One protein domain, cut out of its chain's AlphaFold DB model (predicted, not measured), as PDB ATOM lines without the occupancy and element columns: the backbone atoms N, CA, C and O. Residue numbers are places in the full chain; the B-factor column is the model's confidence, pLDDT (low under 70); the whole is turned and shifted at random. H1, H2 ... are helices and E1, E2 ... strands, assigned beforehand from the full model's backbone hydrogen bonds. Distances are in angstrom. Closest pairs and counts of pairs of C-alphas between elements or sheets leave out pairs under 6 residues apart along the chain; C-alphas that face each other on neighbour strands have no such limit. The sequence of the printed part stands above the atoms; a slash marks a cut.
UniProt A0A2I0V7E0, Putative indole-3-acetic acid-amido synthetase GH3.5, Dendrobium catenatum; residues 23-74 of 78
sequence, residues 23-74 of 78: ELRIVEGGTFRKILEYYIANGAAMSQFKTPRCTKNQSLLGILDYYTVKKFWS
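Overview. This is residues 23 to 74 of the 78 residues of the protein "Putative indole-3-acetic acid-amido synthetase GH3.5" of Dendrobium catenatum (UniProt A0A2I0V7E0). Picture a two-stranded ribbon at one end of an elongated body, E1 and E2 side by side, with two helices, H1 and H2, running opposite ways and touching, and a long loop, residues 42 to 57, that swings out from the end of H1 and comes back to the start of H2. The ribbon makes one end of the long axis and the loop near Gly 43 the other; residues 53 to 58 stick out, of which 58 belongs to H2. The printed part has 52 residues, with two named helices and two named strands in the order E1, H1, H2, E2; the sheet, E1 - E2, is antiparallel, and the class is mixed, helices and strands. It is only just compact, close to loose, with a radius of gyration of the C-alphas of 11.7 A, and spans 36 by 20 by 16 A.

Arrangement. Begin at E1, residues 23 to 27, and set beside it E2, residues 68 to 73: they are antiparallel neighbours, with 162 degrees between their directions. Look at N 24 and O 72, 2.8 A apart, and at N 69 and O 26, 2.7 A apart, both within hydrogen-bond range. Next find H1, residues 31 to 41, and H2, residues 58 to 66, a helical hairpin: they touch, and their closest C-alphas, those of Ile 35 and Leu 60, are 7.1 A apart. They run opposite ways at a steep tilt of 37 degrees, only just steep. Between H2 and E1 the closest C-alphas, those of Leu 64 and Val 27, are 6.9 A apart. H1 and E2 are apart. In H1 and H2 every O i to N i+4 pair is within hydrogen-bond range.

Along the chain. Find C-alpha 23 at (93.744, 93.739, 68.024); from there E1 runs 12.5 A to Val 27. H1 starts at C-alpha 31, at (103.454, 89.791, 82.178), and runs 15.3 A to Ala 41. H2 goes from Gln 58 to Tyr 66, 12.1 A. E2 runs 13.8 A from Thr 68 to C-alpha 73 at (90.178, 96.662, 67.849).

Size, cuts and confidence. The two C-alphas farthest apart, those of Gly 43 and Ser 74, are 37.0 A apart, while the first and last printed C-alphas, those of Glu 23 and Ser 74, are 6.5 A apart. The printed part has no cut. The link from H1 to H2, 16 residues, is long; those from E1 to H1 and from H2 to E2 are tight. The mean pLDDT of the printed part is 88.6, and no printed residue is under 70.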
ATOM      1  N   GLU A  23      94.082  93.735  66.610       93.00
ATOM      2  CA  GLU A  23      93.744  93.739  68.024       93.00
ATOM      3  C   GLU A  23      94.948  94.217  68.843       93.00
ATOM      4  O   GLU A  23      96.038  93.648  68.777       93.00
ATOM      5  N   LEU A  24      94.752  95.267  69.638       93.12
ATOM      6  CA  LEU A  24      95.695  95.718  70.652       93.12
ATOM      7  C   LEU A  24      95.234  95.205  72.015       93.12
ATOM      8  O   LEU A  24      94.188  95.616  72.519       93.12
ATOM      9  N   ARG A  25      96.049  94.349  72.630       94.62
ATOM     10  CA  ARG A  25      95.848  93.885  74.004       94.62
ATOM     11  C   ARG A  25      96.814  94.596  74.940       94.62
ATOM     12  O   ARG A  25      98.024  94.552  74.739       94.62
ATOM     13  N   ILE A  26      96.272  95.255  75.956       94.62
ATOM     14  CA  ILE A  26      97.043  95.844  77.049       94.62
ATOM     15  C   ILE A  26      97.174  94.785  78.130       94.62
ATOM     16  O   ILE A  26      96.161  94.322  78.651       94.62
ATOM     17  N   VAL A  27      98.404  94.415  78.459       94.81
ATOM     18  CA  VAL A  27      98.708  93.421  79.493       94.81
ATOM     19  C   VAL A  27      99.152  94.091  80.787       94.81
ATOM     20  O   VAL A  27      99.612  95.234  80.779       94.81
ATOM     21  N   GLU A  28      99.028  93.371  81.895       94.69
ATOM     22  CA  GLU A  28      99.499  93.838  83.196       94.69
ATOM     23  C   GLU A  28     101.033  93.992  83.222       94.69
ATOM     24  O   GLU A  28     101.781  93.257  82.558       94.69
ATOM     25  N   GLY A  29     101.524  94.951  84.013       93.81
ATOM     26  CA  GLY A  29     102.951  95.109  84.275       93.81
ATOM     27  C   GLY A  29     103.564  93.819  84.832       93.81
ATOM     28  O   GLY A  29     103.053  93.222  85.769       93.81
ATOM     29  N   GLY A  30     104.674  93.370  84.245       91.12
ATOM     30  CA  GLY A  30     105.339  92.126  84.651       91.12
ATOM     31  C   GLY A  30     104.887  90.863  83.904       91.12
ATOM     32  O   GLY A  30     105.533  89.829  84.063       91.12
ATOM     33  N   THR A  31     103.890  90.935  83.013       91.50
ATOM     34  CA  THR A  31     103.454  89.791  82.178       91.50
ATOM     35  C   THR A  31     104.605  89.173  81.373       91.50
ATOM     36  O   THR A  31     104.786  87.958  81.354       91.50
ATOM     37  N   PHE A  32     105.466  89.993  80.762       89.69
ATOM     38  CA  PHE A  32     106.628  89.485  80.018       89.69
ATOM     39  C   PHE A  32     107.676  88.807  80.914       89.69
ATOM     40  O   PHE A  32     108.369  87.900  80.458       89.69
ATOM     41  N   ARG A  33     107.760  89.184  82.197       88.94
ATOM     42  CA  ARG A  33     108.591  88.468  83.174       88.94
ATOM     43  C   ARG A  33     108.002  87.092  83.482       88.94
ATOM     44  O   ARG A  33     108.754  86.131  83.557       88.94
ATOM     45  N   LYS A  34     106.674  86.970  83.572       88.50
ATOM     46  CA  LYS A  34     105.991  85.671  83.712       88.50
ATOM     47  C   LYS A  34     106.210  84.762  82.509       88.50
ATOM     48  O   LYS A  34     106.416  83.565  82.675       88.50
ATOM     49  N   ILE A  35     106.246  85.330  81.308       88.69
ATOM     50  CA  ILE A  35     106.631  84.593  80.102       88.69
ATOM     51  C   ILE A  35     108.077  84.095  80.213       88.69
ATOM     52  O   ILE A  35     108.332  82.926  79.948       88.69
ATOM     53  N   LEU A  36     109.016  84.944  80.636       87.44
ATOM     54  CA  LEU A  36     110.399  84.525  80.873       87.44
ATOM     55  C   LEU A  36     110.475  83.382  81.905       87.44
ATOM     56  O   LEU A  36     111.109  82.370  81.628       87.44
ATOM     57  N   GLU A  37     109.789  83.504  83.047       87.94
ATOM     58  CA  GLU A  37     109.687  82.448  84.072       87.94
ATOM     59  C   GLU A  37     109.148  81.133  83.482       87.94
ATOM     60  O   GLU A  37     109.711  80.069  83.737       87.94
ATOM     61  N   TYR A  38     108.123  81.202  82.627       87.88
ATOM     62  CA  TYR A  38     107.589  80.040  81.912       87.88
ATOM     63  C   TYR A  38     108.637  79.385  81.001       87.88
ATOM     64  O   TYR A  38     108.756  78.163  80.978       87.88
ATOM     65  N   TYR A  39     109.429  80.167  80.268       85.50
ATOM     66  CA  TYR A  39     110.494  79.626  79.419       85.50
ATOM     67  C   TYR A  39     111.620  78.976  80.224       85.50
ATOM     68  O   TYR A  39     112.099  77.911  79.837       85.50
ATOM     69  N   ILE A  40     112.008  79.573  81.353       86.38
ATOM     70  CA  ILE A  40     113.005  78.996  82.265       86.38
ATOM     71  C   ILE A  40     112.507  77.657  82.815       86.38
ATOM     72  O   ILE A  40     113.244  76.674  82.793       86.38
ATOM     73  N   ALA A  41     111.241  77.590  83.241       85.50
ATOM     74  CA  ALA A  41     110.622  76.354  83.720       85.50
ATOM     75  C   ALA A  41     110.567  75.256  82.641       85.50
ATOM     76  O   ALA A  41     110.636  74.074  82.960       85.50
ATOM     77  N   ASN A  42     110.505  75.641  81.363       84.62
ATOM     78  CA  ASN A  42     110.584  74.732  80.217       84.62
ATOM     79  C   ASN A  42     112.030  74.441  79.756       84.62
ATOM     80  O   ASN A  42     112.232  73.894  78.673       84.62
ATOM     81  N   GLY A  43     113.042  74.794  80.557       80.00
ATOM     82  CA  GLY A  43     114.444  74.439  80.317       80.00
ATOM     83  C   GLY A  43     115.246  75.446  79.487       80.00
ATOM     84  O   GLY A  43     116.366  75.139  79.083       80.00
ATOM     85  N   ALA A  44     114.720  76.648  79.226       80.94
ATOM     86  CA  ALA A  44     115.486  77.693  78.549       80.94
ATOM     87  C   ALA A  44     116.467  78.385  79.512       80.94
ATOM     88  O   ALA A  44     116.106  78.787  80.619       80.94
ATOM     89  N   ALA A  45     117.708  78.604  79.070       79.75
ATOM     90  CA  ALA A  45     118.679  79.383  79.831       79.75
ATOM     91  C   ALA A  45     118.291  80.874  79.852       79.75
ATOM     92  O   ALA A  45     118.070  81.477  78.798       79.75
ATOM     93  N   MET A  46     118.274  81.499  81.037       74.06
ATOM     94  CA  MET A  46     117.936  82.928  81.198       74.06
ATOM     95  C   MET A  46     118.754  83.850  80.293       74.06
ATOM     96  O   MET A  46     118.215  84.789  79.717       74.06
ATOM     97  N   SER A  47     120.048  83.565  80.148       77.06
ATOM     98  CA  SER A  47     120.979  84.353  79.336       77.06
ATOM     99  C   SER A  47     120.681  84.303  77.834       77.06
ATOM    100  O   SER A  47     121.166  85.148  77.086       77.06
ATOM    101  N   GLN A  48     119.880  83.334  77.383       76.62
ATOM    102  CA  GLN A  48     119.520  83.143  75.978       76.62
ATOM    103  C   GLN A  48     118.097  83.608  75.662       76.62
ATOM    104  O   GLN A  48     117.724  83.686  74.488       76.62
ATOM    105  N   PHE A  49     117.293  83.930  76.679       79.69
ATOM    106  CA  PHE A  49     115.918  84.334  76.453       79.69
ATOM    107  C   PHE A  49     115.857  85.710  75.786       79.69
ATOM    108  O   PHE A  49     116.253  86.731  76.349       79.69
ATOM    109  N   LYS A  50     115.297  85.738  74.578       79.50
ATOM    110  CA  LYS A  50     114.873  86.961  73.900       79.50
ATOM    111  C   LYS A  50     113.360  86.945  73.801       79.50
ATOM    112  O   LYS A  50     112.787  85.977  73.308       79.50
ATOM    113  N   THR A  51     112.724  88.034  74.220       80.12
ATOM    114  CA  THR A  51     111.273  88.175  74.102       80.12
ATOM    115  C   THR A  51     110.864  88.075  72.626       80.12
ATOM    116  O   THR A  51     111.321  88.893  71.817       80.12
ATOM    117  N   PRO A  52     110.025  87.096  72.243       82.31
ATOM    118  CA  PRO A  52     109.587  86.955  70.863       82.31
ATOM    119  C   PRO A  52     108.719  88.153  70.471       82.31
ATOM    120  O   PRO A  52     107.773  88.505  71.171       82.31
ATOM    121  N   ARG A  53     109.035  88.779  69.332       84.88
ATOM    122  CA  ARG A  53     108.254  89.909  68.792       84.88
ATOM    123  C   ARG A  53     106.946  89.461  68.140       84.88
ATOM    124  O   ARG A  53     105.985  90.216  68.110       84.88
ATOM    125  N   CYS A  54     106.924  88.240  67.614       87.75
ATOM    126  CA  CYS A  54     105.751  87.594  67.042       87.75
ATOM    127  C   CYS A  54     105.797  86.115  67.425       87.75
ATOM    128  O   CYS A  54     106.859  85.493  67.364       87.75
ATOM    129  N   THR A  55     104.666  85.558  67.852       87.75
ATOM    130  CA  THR A  55     104.570  84.156  68.253       87.75
ATOM    131  C   THR A  55     103.273  83.542  67.754       87.75
ATOM    132  O   THR A  55     102.237  84.202  67.717       87.75
ATOM    133  N   LYS A  56     103.342  82.263  67.384       88.31
ATOM    134  CA  LYS A  56     102.178  81.404  67.115       88.31
ATOM    135  C   LYS A  56     102.013  80.318  68.187       88.31
ATOM    136  O   LYS A  56     101.211  79.408  68.022       88.31
ATOM    137  N   ASN A  57     102.809  80.367  69.256       88.94
ATOM    138  CA  ASN A  57     102.772  79.363  70.309       88.94
ATOM    139  C   ASN A  57     101.530  79.568  71.191       88.94
ATOM    140  O   ASN A  57     101.369  80.622  71.808       88.94
ATOM    141  N   GLN A  58     100.680  78.546  71.269       89.69
ATOM    142  CA  GLN A  58      99.395  78.633  71.957       89.69
ATOM    143  C   GLN A  58      99.533  78.860  73.470       89.69
ATOM    144  O   GLN A  58      98.743  79.605  74.041       89.69
ATOM    145  N   SER A  59     100.549  78.283  74.119       88.69
ATOM    146  CA  SER A  59     100.782  78.453  75.562       88.69
ATOM    147  C   SER A  59     101.118  79.902  75.906       88.69
ATOM    148  O   SER A  59     100.573  80.480  76.843       88.69
ATOM    149  N   LEU A  60     101.975  80.518  75.091       88.88
ATOM    150  CA  LEU A  60     102.322  81.937  75.177       88.88
ATOM    151  C   LEU A  60     101.102  82.840  74.985       88.88
ATOM    152  O   LEU A  60     100.911  83.788  75.744       88.88
ATOM    153  N   LEU A  61     100.284  82.538  73.973       91.31
ATOM    154  CA  LEU A  61      99.048  83.274  73.713       91.31
ATOM    155  C   LEU A  61      98.066  83.140  74.882       91.31
ATOM    156  O   LEU A  61      97.435  84.129  75.238       91.31
ATOM    157  N   GLY A  62      97.988  81.967  75.516       91.69
ATOM    158  CA  GLY A  62      97.182  81.745  76.717       91.69
ATOM    159  C   GLY A  62      97.639  82.595  77.904       91.69
ATOM    160  O   GLY A  62      96.812  83.234  78.548       91.69
ATOM    161  N   ILE A  63      98.951  82.680  78.153       91.19
ATOM    162  CA  ILE A  63      99.510  83.556  79.199       91.19
ATOM    163  C   ILE A  63      99.178  85.021  78.894       91.19
ATOM    164  O   ILE A  63      98.681  85.736  79.760       91.19
ATOM    165  N   LEU A  64      99.422  85.478  77.662       92.19
ATOM    166  CA  LEU A  64      99.123  86.854  77.263       92.19
ATOM    167  C   LEU A  64      97.633  87.182  77.407       92.19
ATOM    168  O   LEU A  64      97.301  88.270  77.868       92.19
ATOM    169  N   ASP A  65      96.742  86.260  77.034       93.38
ATOM    170  CA  ASP A  65      95.296  86.452  77.160       93.38
ATOM    171  C   ASP A  65      94.848  86.500  78.626       93.38
ATOM    172  O   ASP A  65      94.084  87.389  78.988       93.38
ATOM    173  N   TYR A  66      95.397  85.628  79.477       94.00
ATOM    174  CA  TYR A  66      95.095  85.590  80.911       94.00
ATOM    175  C   TYR A  66      95.453  86.900  81.628       94.00
ATOM    176  O   TYR A  66      94.677  87.394  82.439       94.00
ATOM    177  N   TYR A  67      96.605  87.494  81.300       94.19
ATOM    178  CA  TYR A  67      97.056  88.764  81.888       94.19
ATOM    179  C   TYR A  67      96.641  90.001  81.069       94.19
ATOM    180  O   TYR A  67      97.164  91.100  81.282       94.19
ATOM    181  N   THR A  68      95.726  89.854  80.107       96.00
ATOM    182  CA  THR A  68      95.194  90.993  79.352       96.00
ATOM    183  C   THR A  68      94.199  91.778  80.205       96.00
ATOM    184  O   THR A  68      93.156  91.271  80.601       96.00
ATOM    185  N   VAL A  69      94.483  93.062  80.411       95.75
ATOM    186  CA  VAL A  69      93.635  94.004  81.154       95.75
ATOM    187  C   VAL A  69      92.588  94.649  80.244       95.75
ATOM    188  O   VAL A  69      91.448  94.857  80.649       95.75
ATOM    189  N   LYS A  70      92.966  95.005  79.007       95.62
ATOM    190  CA  LYS A  70      92.063  95.648  78.035       95.62
ATOM    191  C   LYS A  70      92.341  95.180  76.615       95.62
ATOM    192  O   LYS A  70      93.492  94.947  76.254       95.62
ATOM    193  N   LYS A  71      91.288  95.110  75.803       95.50
ATOM    194  CA  LYS A  71      91.334  94.745  74.381       95.50
ATOM    195  C   LYS A  71      90.746  95.884  73.552       95.50
ATOM    196  O   LYS A  71      89.701  96.428  73.904       95.50
ATOM    197  N   PHE A  72      91.421  96.247  72.471       94.31
ATOM    198  CA  PHE A  72      90.979  97.268  71.526       94.31
ATOM    199  C   PHE A  72      91.111  96.733  70.110       94.31
ATOM    200  O   PHE A  72      92.122  96.126  69.773       94.31
ATOM    201  N   TRP A  73      90.133  97.024  69.262       93.25
ATOM    202  CA  TRP A  73      90.178  96.662  67.849       93.25
ATOM    203  C   TRP A  73      90.296  97.900  66.985       93.25
ATOM    204  O   TRP A  73      89.699  98.944  67.261       93.25
ATOM    205  N   SER A  74      91.067  97.762  65.918       92.00
ATOM    206  CA  SER A  74      91.214  98.805  64.923       92.00
ATOM    207  C   SER A  74      89.944  98.993  64.108       92.00
ATOM    208  O   SER A  74      89.354  98.029  63.630       92.00
TER     209      SER A  74